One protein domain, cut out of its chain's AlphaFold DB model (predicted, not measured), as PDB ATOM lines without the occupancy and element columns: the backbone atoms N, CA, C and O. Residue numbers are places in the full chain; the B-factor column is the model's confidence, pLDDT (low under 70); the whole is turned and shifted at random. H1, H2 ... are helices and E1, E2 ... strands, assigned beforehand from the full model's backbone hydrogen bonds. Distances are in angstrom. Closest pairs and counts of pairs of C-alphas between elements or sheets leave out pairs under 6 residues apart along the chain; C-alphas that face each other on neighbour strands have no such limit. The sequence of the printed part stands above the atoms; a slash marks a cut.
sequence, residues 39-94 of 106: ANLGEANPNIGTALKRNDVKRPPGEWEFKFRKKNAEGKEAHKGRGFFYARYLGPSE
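This is residues 39 to 94 of the 106 residues of an uncharacterized protein of Actinobacteria bacterium (UniProt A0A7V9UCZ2). A strongly twisted sheet of three strands has one short helix, H1, over one face and the other face bare. The long link between E2 and E3 loops out at one end. The printed part has 56 residues, in the order E1, H1, E2, E3; the sheet, E1 - E3 - E2, is antiparallel and the class mixed. It is flat, spanning 37 by 22 by 11 A, and only just compact, close to loose, with a radius of gyration of the C-alphas of 11.9 A.

E1 is residues 39 to 44, from C-alpha 39 at (32.279, -19.110, -11.131). H1 is residues 46 to 53, E2 residues 63 to 69, 20.1 A long, and E3 residues 83 to 91, 25.2 A long, ending at C-alpha 91 at (24.518, -8.355, -17.318).

E1 and E3 are antiparallel at 144 degrees, with N 41 and O 85 at 2.7 A. The hairpin E2 and E3 stands at 161 degrees, with N 84 and O 69 at 2.7 A. E1, H1 and E2 form a split strand-helix-strand unit, two strands running the same way with E3 between them, its crossover right-handed. H1 is on the sheet at a height of 9.3 A, along E2 at 9 degrees on the local plane; its closest C-alphas to E2 are Gly 49 and Phe 68, 7.0 A. In H1, 3 of 4 O i to N i+4 pairs are within hydrogen-bond range.

The printed part has no cut; its farthest C-alphas, Lys 80 and Glu 94, are 38.9 A apart. The link E2 to E3 is long, 13 residues. Residues 49, 55 and 93 to 94 have pLDDT under 70.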
ATOM      1  N   ALA A  39      31.176 -18.231 -10.782       79.50
ATOM      2  CA  ALA A  39      32.279 -19.110 -11.131       79.50
ATOM      3  C   ALA A  39      33.519 -18.806 -10.306       79.50
ATOM      4  O   ALA A  39      33.893 -17.651 -10.071       79.50
ATOM      5  N   ASN A  40      34.181 -19.875  -9.876       79.12
ATOM      6  CA  ASN A  40      35.491 -19.789  -9.259       79.12
ATOM      7  C   ASN A  40      36.519 -19.458 -10.344       79.12
ATOM      8  O   ASN A  40      36.722 -20.236 -11.255       79.12
ATOM      9  N   LEU A  41      37.201 -18.327 -10.256       75.88
ATOM     10  CA  LEU A  41      38.284 -17.967 -11.165       75.88
ATOM     11  C   LEU A  41      39.621 -18.596 -10.753       75.88
ATOM     12  O   LEU A  41      40.622 -18.380 -11.427       75.88
ATOM     13  N   GLY A  42      39.660 -19.353  -9.658       75.44
ATOM     14  CA  GLY A  42      40.840 -20.015  -9.115       75.44
ATOM     15  C   GLY A  42      41.487 -19.252  -7.961       75.44
ATOM     16  O   GLY A  42      41.010 -18.211  -7.502       75.44
ATOM     17  N   GLU A  43      42.603 -19.795  -7.475       78.25
ATOM     18  CA  GLU A  43      43.378 -19.169  -6.409       78.25
ATOM     19  C   GLU A  43      44.122 -17.938  -6.917       78.25
ATOM     20  O   GLU A  43      44.901 -17.995  -7.874       78.25
ATOM     21  N   ALA A  44      43.922 -16.821  -6.232       76.31
ATOM     22  CA  ALA A  44      44.623 -15.586  -6.512       76.31
ATOM     23  C   ALA A  44      44.997 -14.852  -5.224       76.31
ATOM     24  O   ALA A  44      44.525 -15.158  -4.125       76.31
ATOM     25  N   ASN A  45      45.880 -13.865  -5.368       79.50
ATOM     26  CA  ASN A  45      46.202 -12.970  -4.266       79.50
ATOM     27  C   ASN A  45      45.016 -12.047  -3.965       79.50
ATOM     28  O   ASN A  45      44.370 -11.581  -4.903       79.50
ATOM     29  N   PRO A  46      44.784 -11.683  -2.694       74.56
ATOM     30  CA  PRO A  46      43.715 -10.754  -2.318       74.56
ATOM     31  C   PRO A  46      43.826  -9.402  -3.040       74.56
ATOM     32  O   PRO A  46      42.813  -8.792  -3.378       74.56
ATOM     33  N   ASN A  47      45.051  -8.980  -3.376       78.31
ATOM     34  CA  ASN A  47      45.314  -7.756  -4.137       78.31
ATOM     35  C   ASN A  47      44.661  -7.752  -5.525       78.31
ATOM     36  O   ASN A  47      44.334  -6.680  -6.027       78.31
ATOM     37  N   ILE A  48      44.425  -8.922  -6.137       74.81
ATOM     38  CA  ILE A  48      43.776  -8.963  -7.449       74.81
ATOM     39  C   ILE A  48      42.313  -8.546  -7.373       74.81
ATOM     40  O   ILE A  48      41.810  -7.929  -8.304       74.81
ATOM     41  N   GLY A  49      41.640  -8.835  -6.256       69.38
ATOM     42  CA  GLY A  49      40.267  -8.398  -6.052       69.38
ATOM     43  C   GLY A  49      40.170  -6.881  -6.000       69.38
ATOM     44  O   GLY A  49      39.236  -6.304  -6.546       69.38
ATOM     45  N   THR A  50      41.170  -6.227  -5.412       75.69
ATOM     46  CA  THR A  50      41.284  -4.766  -5.420       75.69
ATOM     47  C   THR A  50      41.598  -4.238  -6.819       75.69
ATOM     48  O   THR A  50      40.994  -3.250  -7.224       75.69
ATOM     49  N   ALA A  51      42.479  -4.901  -7.574       75.50
ATOM     50  CA  ALA A  51      42.816  -4.514  -8.947       75.50
ATOM     51  C   ALA A  51      41.614  -4.636  -9.906       75.50
ATOM     52  O   ALA A  51      41.313  -3.701 -10.640       75.50
ATOM     53  N   LEU A  52      40.857  -5.738  -9.833       72.62
ATOM     54  CA  LEU A  52      39.587  -5.931 -10.553       72.62
ATOM     55  C   LEU A  52      38.521  -4.918 -10.106       72.62
ATOM     56  O   LEU A  52      37.817  -4.352 -10.943       72.62
ATOM     57  N   LYS A  53      38.476  -4.659  -8.789       70.88
ATOM     58  CA  LYS A  53      37.807  -3.538  -8.102       70.88
ATOM     59  C   LYS A  53      37.977  -2.212  -8.848       70.88
ATOM     60  O   LYS A  53      37.025  -1.564  -9.268       70.88
ATOM     61  N   ARG A  54      39.242  -1.826  -8.981       75.31
ATOM     62  CA  ARG A  54      39.699  -0.526  -9.483       75.31
ATOM     63  C   ARG A  54      39.781  -0.437 -11.005       75.31
ATOM     64  O   ARG A  54      40.240   0.579 -11.505       75.31
ATOM     65  N   ASN A  55      39.351  -1.476 -11.725       69.12
ATOM     66  CA  ASN A  55      39.497  -1.576 -13.180       69.12
ATOM     67  C   ASN A  55      40.964  -1.462 -13.658       69.12
ATOM     68  O   ASN A  55      41.236  -1.064 -14.784       69.12
ATOM     69  N   ASP A  56      41.910  -1.825 -12.786       73.12
ATOM     70  CA  ASP A  56      43.358  -1.789 -13.040       73.12
ATOM     71  C   ASP A  56      43.800  -2.939 -13.969       73.12
ATOM     72  O   ASP A  56      44.863  -2.917 -14.582       73.12
ATOM     73  N   VAL A  57      42.945  -3.959 -14.110       72.88
ATOM     74  CA  VAL A  57      43.112  -5.072 -15.049       72.88
ATOM     75  C   VAL A  57      42.022  -5.043 -16.115       72.88
ATOM     76  O   VAL A  57      40.873  -4.701 -15.838       72.88
ATOM     77  N   LYS A  58      42.364  -5.478 -17.334       73.00
ATOM     78  CA  LYS A  58      41.385  -5.632 -18.417       73.00
ATOM     79  C   LYS A  58      40.315  -6.651 -18.016       73.00
ATOM     80  O   LYS A  58      40.634  -7.813 -17.751       73.00
ATOM     81  N   ARG A  59      39.055  -6.214 -18.013       77.62
ATOM     82  CA  ARG A  59      37.858  -7.044 -17.832       77.62
ATOM     83  C   ARG A  59      36.903  -6.841 -19.015       77.62
ATOM     84  O   ARG A  59      36.964  -5.780 -19.640       77.62
ATOM     85  N   PRO A  60      36.059  -7.829 -19.346       78.88
ATOM     86  CA  PRO A  60      35.026  -7.636 -20.353       78.88
ATOM     87  C   PRO A  60      34.039  -6.536 -19.924       78.88
ATOM     88  O   PRO A  60      33.901  -6.284 -18.720       78.88
ATOM     89  N   PRO A  61      33.353  -5.886 -20.878       81.25
ATOM     90  CA  PRO A  61      32.322  -4.903 -20.565       81.25
ATOM     91  C   PRO A  61      31.165  -5.534 -19.778       81.25
ATOM     92  O   PRO A  61      30.947  -6.745 -19.832       81.25
ATOM     93  N   GLY A  62      30.438  -4.690 -19.049       83.50
ATOM     94  CA  GLY A  62      29.255  -5.057 -18.276       83.50
ATOM     95  C   GLY A  62      29.452  -5.047 -16.762       83.50
ATOM     96  O   GLY A  62      30.514  -4.676 -16.247       83.50
ATOM     97  N   GLU A  63      28.401  -5.444 -16.053       85.94
ATOM     98  CA  GLU A  63      28.379  -5.513 -14.601       85.94
ATOM     99  C   GLU A  63      28.935  -6.839 -14.099       85.94
ATOM    100  O   GLU A  63      28.540  -7.933 -14.516       85.94
ATOM    101  N   TRP A  64      29.860  -6.723 -13.153       84.62
ATOM    102  CA  TRP A  64      30.562  -7.851 -12.571       84.62
ATOM    103  C   TRP A  64      30.534  -7.762 -11.057       84.62
ATOM    104  O   TRP A  64      30.981  -6.780 -10.461       84.62
ATOM    105  N   GLU A  65      30.101  -8.844 -10.428       85.62
ATOM    106  CA  GLU A  65      30.261  -9.044  -9.001       85.62
ATOM    107  C   GLU A  65      31.470  -9.918  -8.709       85.62
ATOM    108  O   GLU A  65      31.693 -10.949  -9.341       85.62
ATOM    109  N   PHE A  66      32.232  -9.527  -7.691       84.94
ATOM    110  CA  PHE A  66      33.451 -10.214  -7.291       84.94
ATOM    111  C   PHE A  66      33.422 -10.564  -5.806       84.94
ATOM    112  O   PHE A  66      33.163  -9.705  -4.960       84.94
ATOM    113  N   LYS A  67      33.768 -11.808  -5.467       84.19
ATOM    114  CA  LYS A  67      33.895 -12.280  -4.082       84.19
ATOM    115  C   LYS A  67      35.209 -13.008  -3.866       84.19
ATOM    116  O   LYS A  67      35.615 -13.843  -4.658       84.19
ATOM    117  N   PHE A  68      35.856 -12.728  -2.742       82.88
ATOM    118  CA  PHE A  68      37.065 -13.425  -2.319       82.88
ATOM    119  C   PHE A  68      36.750 -14.301  -1.111       82.88
ATOM    120  O   PHE A  68      36.176 -13.826  -0.130       82.88
ATOM    121  N   ARG A  69      37.126 -15.580  -1.167       81.62
ATOM    122  CA  ARG A  69      36.932 -16.535  -0.071       81.62
ATOM    123  C   ARG A  69      38.214 -17.316   0.182       81.62
ATOM    124  O   ARG A  69      38.908 -17.707  -0.744       81.62
ATOM    125  N   LYS A  70      38.520 -17.594   1.451       82.75
ATOM    126  CA  LYS A  70      39.662 -18.455   1.818       82.75
ATOM    127  C   LYS A  70      39.402 -19.943   1.558       82.75
ATOM    128  O   LYS A  70      40.351 -20.696   1.385       82.75
ATOM    129  N   LYS A  71      38.130 -20.347   1.530       82.12
ATOM    130  CA  LYS A  71      37.675 -21.714   1.249       82.12
ATOM    131  C   LYS A  71      36.895 -21.750  -0.059       82.12
ATOM    132  O   LYS A  71      36.123 -20.819  -0.312       82.12
ATOM    133  N   ASN A  72      37.106 -22.790  -0.864       78.50
ATOM    134  CA  ASN A  72      36.311 -23.018  -2.065       78.50
ATOM    135  C   ASN A  72      34.935 -23.628  -1.719       78.50
ATOM    136  O   ASN A  72      34.629 -23.871  -0.549       78.50
ATOM    137  N   ALA A  73      34.102 -23.872  -2.733       70.50
ATOM    138  CA  ALA A  73      32.778 -24.479  -2.570       70.50
ATOM    139  C   ALA A  73      32.839 -25.934  -2.066       70.50
ATOM    140  O   ALA A  73      31.931 -26.374  -1.371       70.50
ATOM    141  N   GLU A  74      33.935 -26.645  -2.341       73.19
ATOM    142  CA  GLU A  74      34.207 -27.996  -1.830       73.19
ATOM    143  C   GLU A  74      34.782 -27.998  -0.397       73.19
ATOM    144  O   GLU A  74      35.088 -29.052   0.153       73.19
ATOM    145  N   GLY A  75      34.995 -26.825   0.214       77.50
ATOM    146  CA  GLY A  75      35.608 -26.695   1.537       77.50
ATOM    147  C   GLY A  75      37.142 -26.773   1.564       77.50
ATOM    148  O   GLY A  75      37.720 -26.663   2.647       77.50
ATOM    149  N   LYS A  76      37.817 -26.890   0.413       79.25
ATOM    150  CA  LYS A  76      39.283 -26.808   0.315       79.25
ATOM    151  C   LYS A  76      39.760 -25.410   0.685       79.25
ATOM    152  O   LYS A  76      39.205 -24.409   0.230       79.25
ATOM    153  N   GLU A  77      40.810 -25.345   1.493       83.56
ATOM    154  CA  GLU A  77      41.477 -24.094   1.853       83.56
ATOM    155  C   GLU A  77      42.486 -23.695   0.788       83.56
ATOM    156  O   GLU A  77      43.226 -24.527   0.268       83.56
ATOM    157  N   ALA A  78      42.503 -22.405   0.461       77.69
ATOM    158  CA  ALA A  78      43.509 -21.851  -0.422       77.69
ATOM    159  C   ALA A  78      44.878 -21.879   0.265       77.69
ATOM    160  O   ALA A  78      44.987 -21.832   1.496       77.69
ATOM    161  N   HIS A  79      45.936 -21.885  -0.539       78.12
ATOM    162  CA  HIS A  79      47.297 -21.804  -0.029       78.12
ATOM    163  C   HIS A  79      47.522 -20.543   0.824       78.12
ATOM    164  O   HIS A  79      46.898 -19.497   0.624       78.12
ATOM    165  N   LYS A  80      48.464 -20.618   1.775       79.69
ATOM    166  CA  LYS A  80      48.795 -19.519   2.698       79.69
ATOM    167  C   LYS A  80      49.044 -18.208   1.933       79.69
ATOM    168  O   LYS A  80      49.942 -18.127   1.101       79.69
ATOM    169  N   GLY A  81      48.247 -17.182   2.242       77.06
ATOM    170  CA  GLY A  81      48.314 -15.859   1.600       77.06
ATOM    171  C   GLY A  81      47.474 -15.708   0.323       77.06
ATOM    172  O   GLY A  81      47.435 -14.618  -0.242       77.06
ATOM    173  N   ARG A  82      46.775 -16.761  -0.112       81.44
ATOM    174  CA  ARG A  82      45.873 -16.761  -1.269       81.44
ATOM    175  C   ARG A  82      44.427 -16.989  -0.839       81.44
ATOM    176  O   ARG A  82      44.136 -17.325   0.308       81.44
ATOM    177  N   GLY A  83      43.515 -16.773  -1.773       81.06
ATOM    178  CA  GLY A  83      42.119 -17.165  -1.642       81.06
ATOM    179  C   GLY A  83      41.520 -17.471  -3.001       81.06
ATOM    180  O   GLY A  83      42.045 -17.067  -4.040       81.06
ATOM    181  N   PHE A  84      40.415 -18.196  -2.976       82.69
ATOM    182  CA  PHE A  84      39.588 -18.437  -4.140       82.69
ATOM    183  C   PHE A  84      38.839 -17.165  -4.487       82.69
ATOM    184  O   PHE A  84      38.157 -16.558  -3.651       82.69
ATOM    185  N   PHE A  85      39.005 -16.753  -5.731       82.56
ATOM    186  CA  PHE A  85      38.357 -15.575  -6.253       82.56
ATOM    187  C   PHE A  85      37.188 -16.003  -7.122       82.56
ATOM    188  O   PHE A  85      37.349 -16.819  -8.016       82.56
ATOM    189  N   TYR A  86      36.019 -15.453  -6.851       83.56
ATOM    190  CA  TYR A  86      34.779 -15.763  -7.535       83.56
ATOM    191  C   TYR A  86      34.297 -14.537  -8.283       83.56
ATOM    192  O   TYR A  86      34.362 -13.425  -7.749       83.56
ATOM    193  N   ALA A  87      33.786 -14.750  -9.487       85.06
ATOM    194  CA  ALA A  87      33.132 -13.711 -10.258       85.06
ATOM    195  C   ALA A  87      31.768 -14.180 -10.748       85.06
ATOM    196  O   ALA A  87      31.560 -15.368 -11.003       85.06
ATOM    197  N   ARG A  88      30.860 -13.222 -10.876       85.88
ATOM    198  CA  ARG A  88      29.544 -13.392 -11.472       85.88
ATOM    199  C   ARG A  88      29.298 -12.249 -12.444       85.88
ATOM    200  O   ARG A  88      29.486 -11.093 -12.076       85.88
ATOM    201  N   TYR A  89      28.874 -12.584 -13.655       86.56
ATOM    202  CA  TYR A  89      28.365 -11.601 -14.603       86.56
ATOM    203  C   TYR A  89      26.914 -11.277 -14.247       86.56
ATOM    204  O   TYR A  89      26.108 -12.196 -14.099       86.56
ATOM    205  N   LEU A  90      26.594 -10.001 -14.061       85.06
ATOM    206  CA  LEU A  90      25.233  -9.555 -13.758       85.06
ATOM    207  C   LEU A  90      24.446  -9.168 -15.009       85.06
ATOM    208  O   LEU A  90      23.225  -9.270 -15.006       85.06
ATOM    209  N   GLY A  91      25.139  -8.805 -16.084       82.31
ATOM    210  CA  GLY A  91      24.518  -8.355 -17.318       82.31
ATOM    211  C   GLY A  91      25.338  -7.249 -17.968       82.31
ATOM    212  O   GLY A  91      26.353  -6.816 -17.408       82.31
ATOM    213  N   PRO A  92      24.939  -6.799 -19.167       81.19
ATOM    214  CA  PRO A  92      25.466  -5.549 -19.684       81.19
ATOM    215  C   PRO A  92      25.150  -4.463 -18.653       81.19
ATOM    216  O   PRO A  92      24.044  -4.430 -18.127       81.19
ATOM    217  N   SER A  93      26.121  -3.600 -18.347       69.94
ATOM    218  CA  SER A  93      25.806  -2.339 -17.682       69.94
ATOM    219  C   SER A  93      24.913  -1.625 -18.670       69.94
ATOM    220  O   SER A  93      25.409  -1.201 -19.719       69.94
ATOM    221  N   GLU A  94      23.608  -1.623 -18.412       60.34
ATOM    222  CA  GLU A  94      22.707  -0.803 -19.198       60.34
ATOM    223  C   GLU A  94      23.314   0.601 -19.162       60.34
ATOM    224  O   GLU A  94      23.682   1.077 -18.079       60.34
TER     225      GLU A  94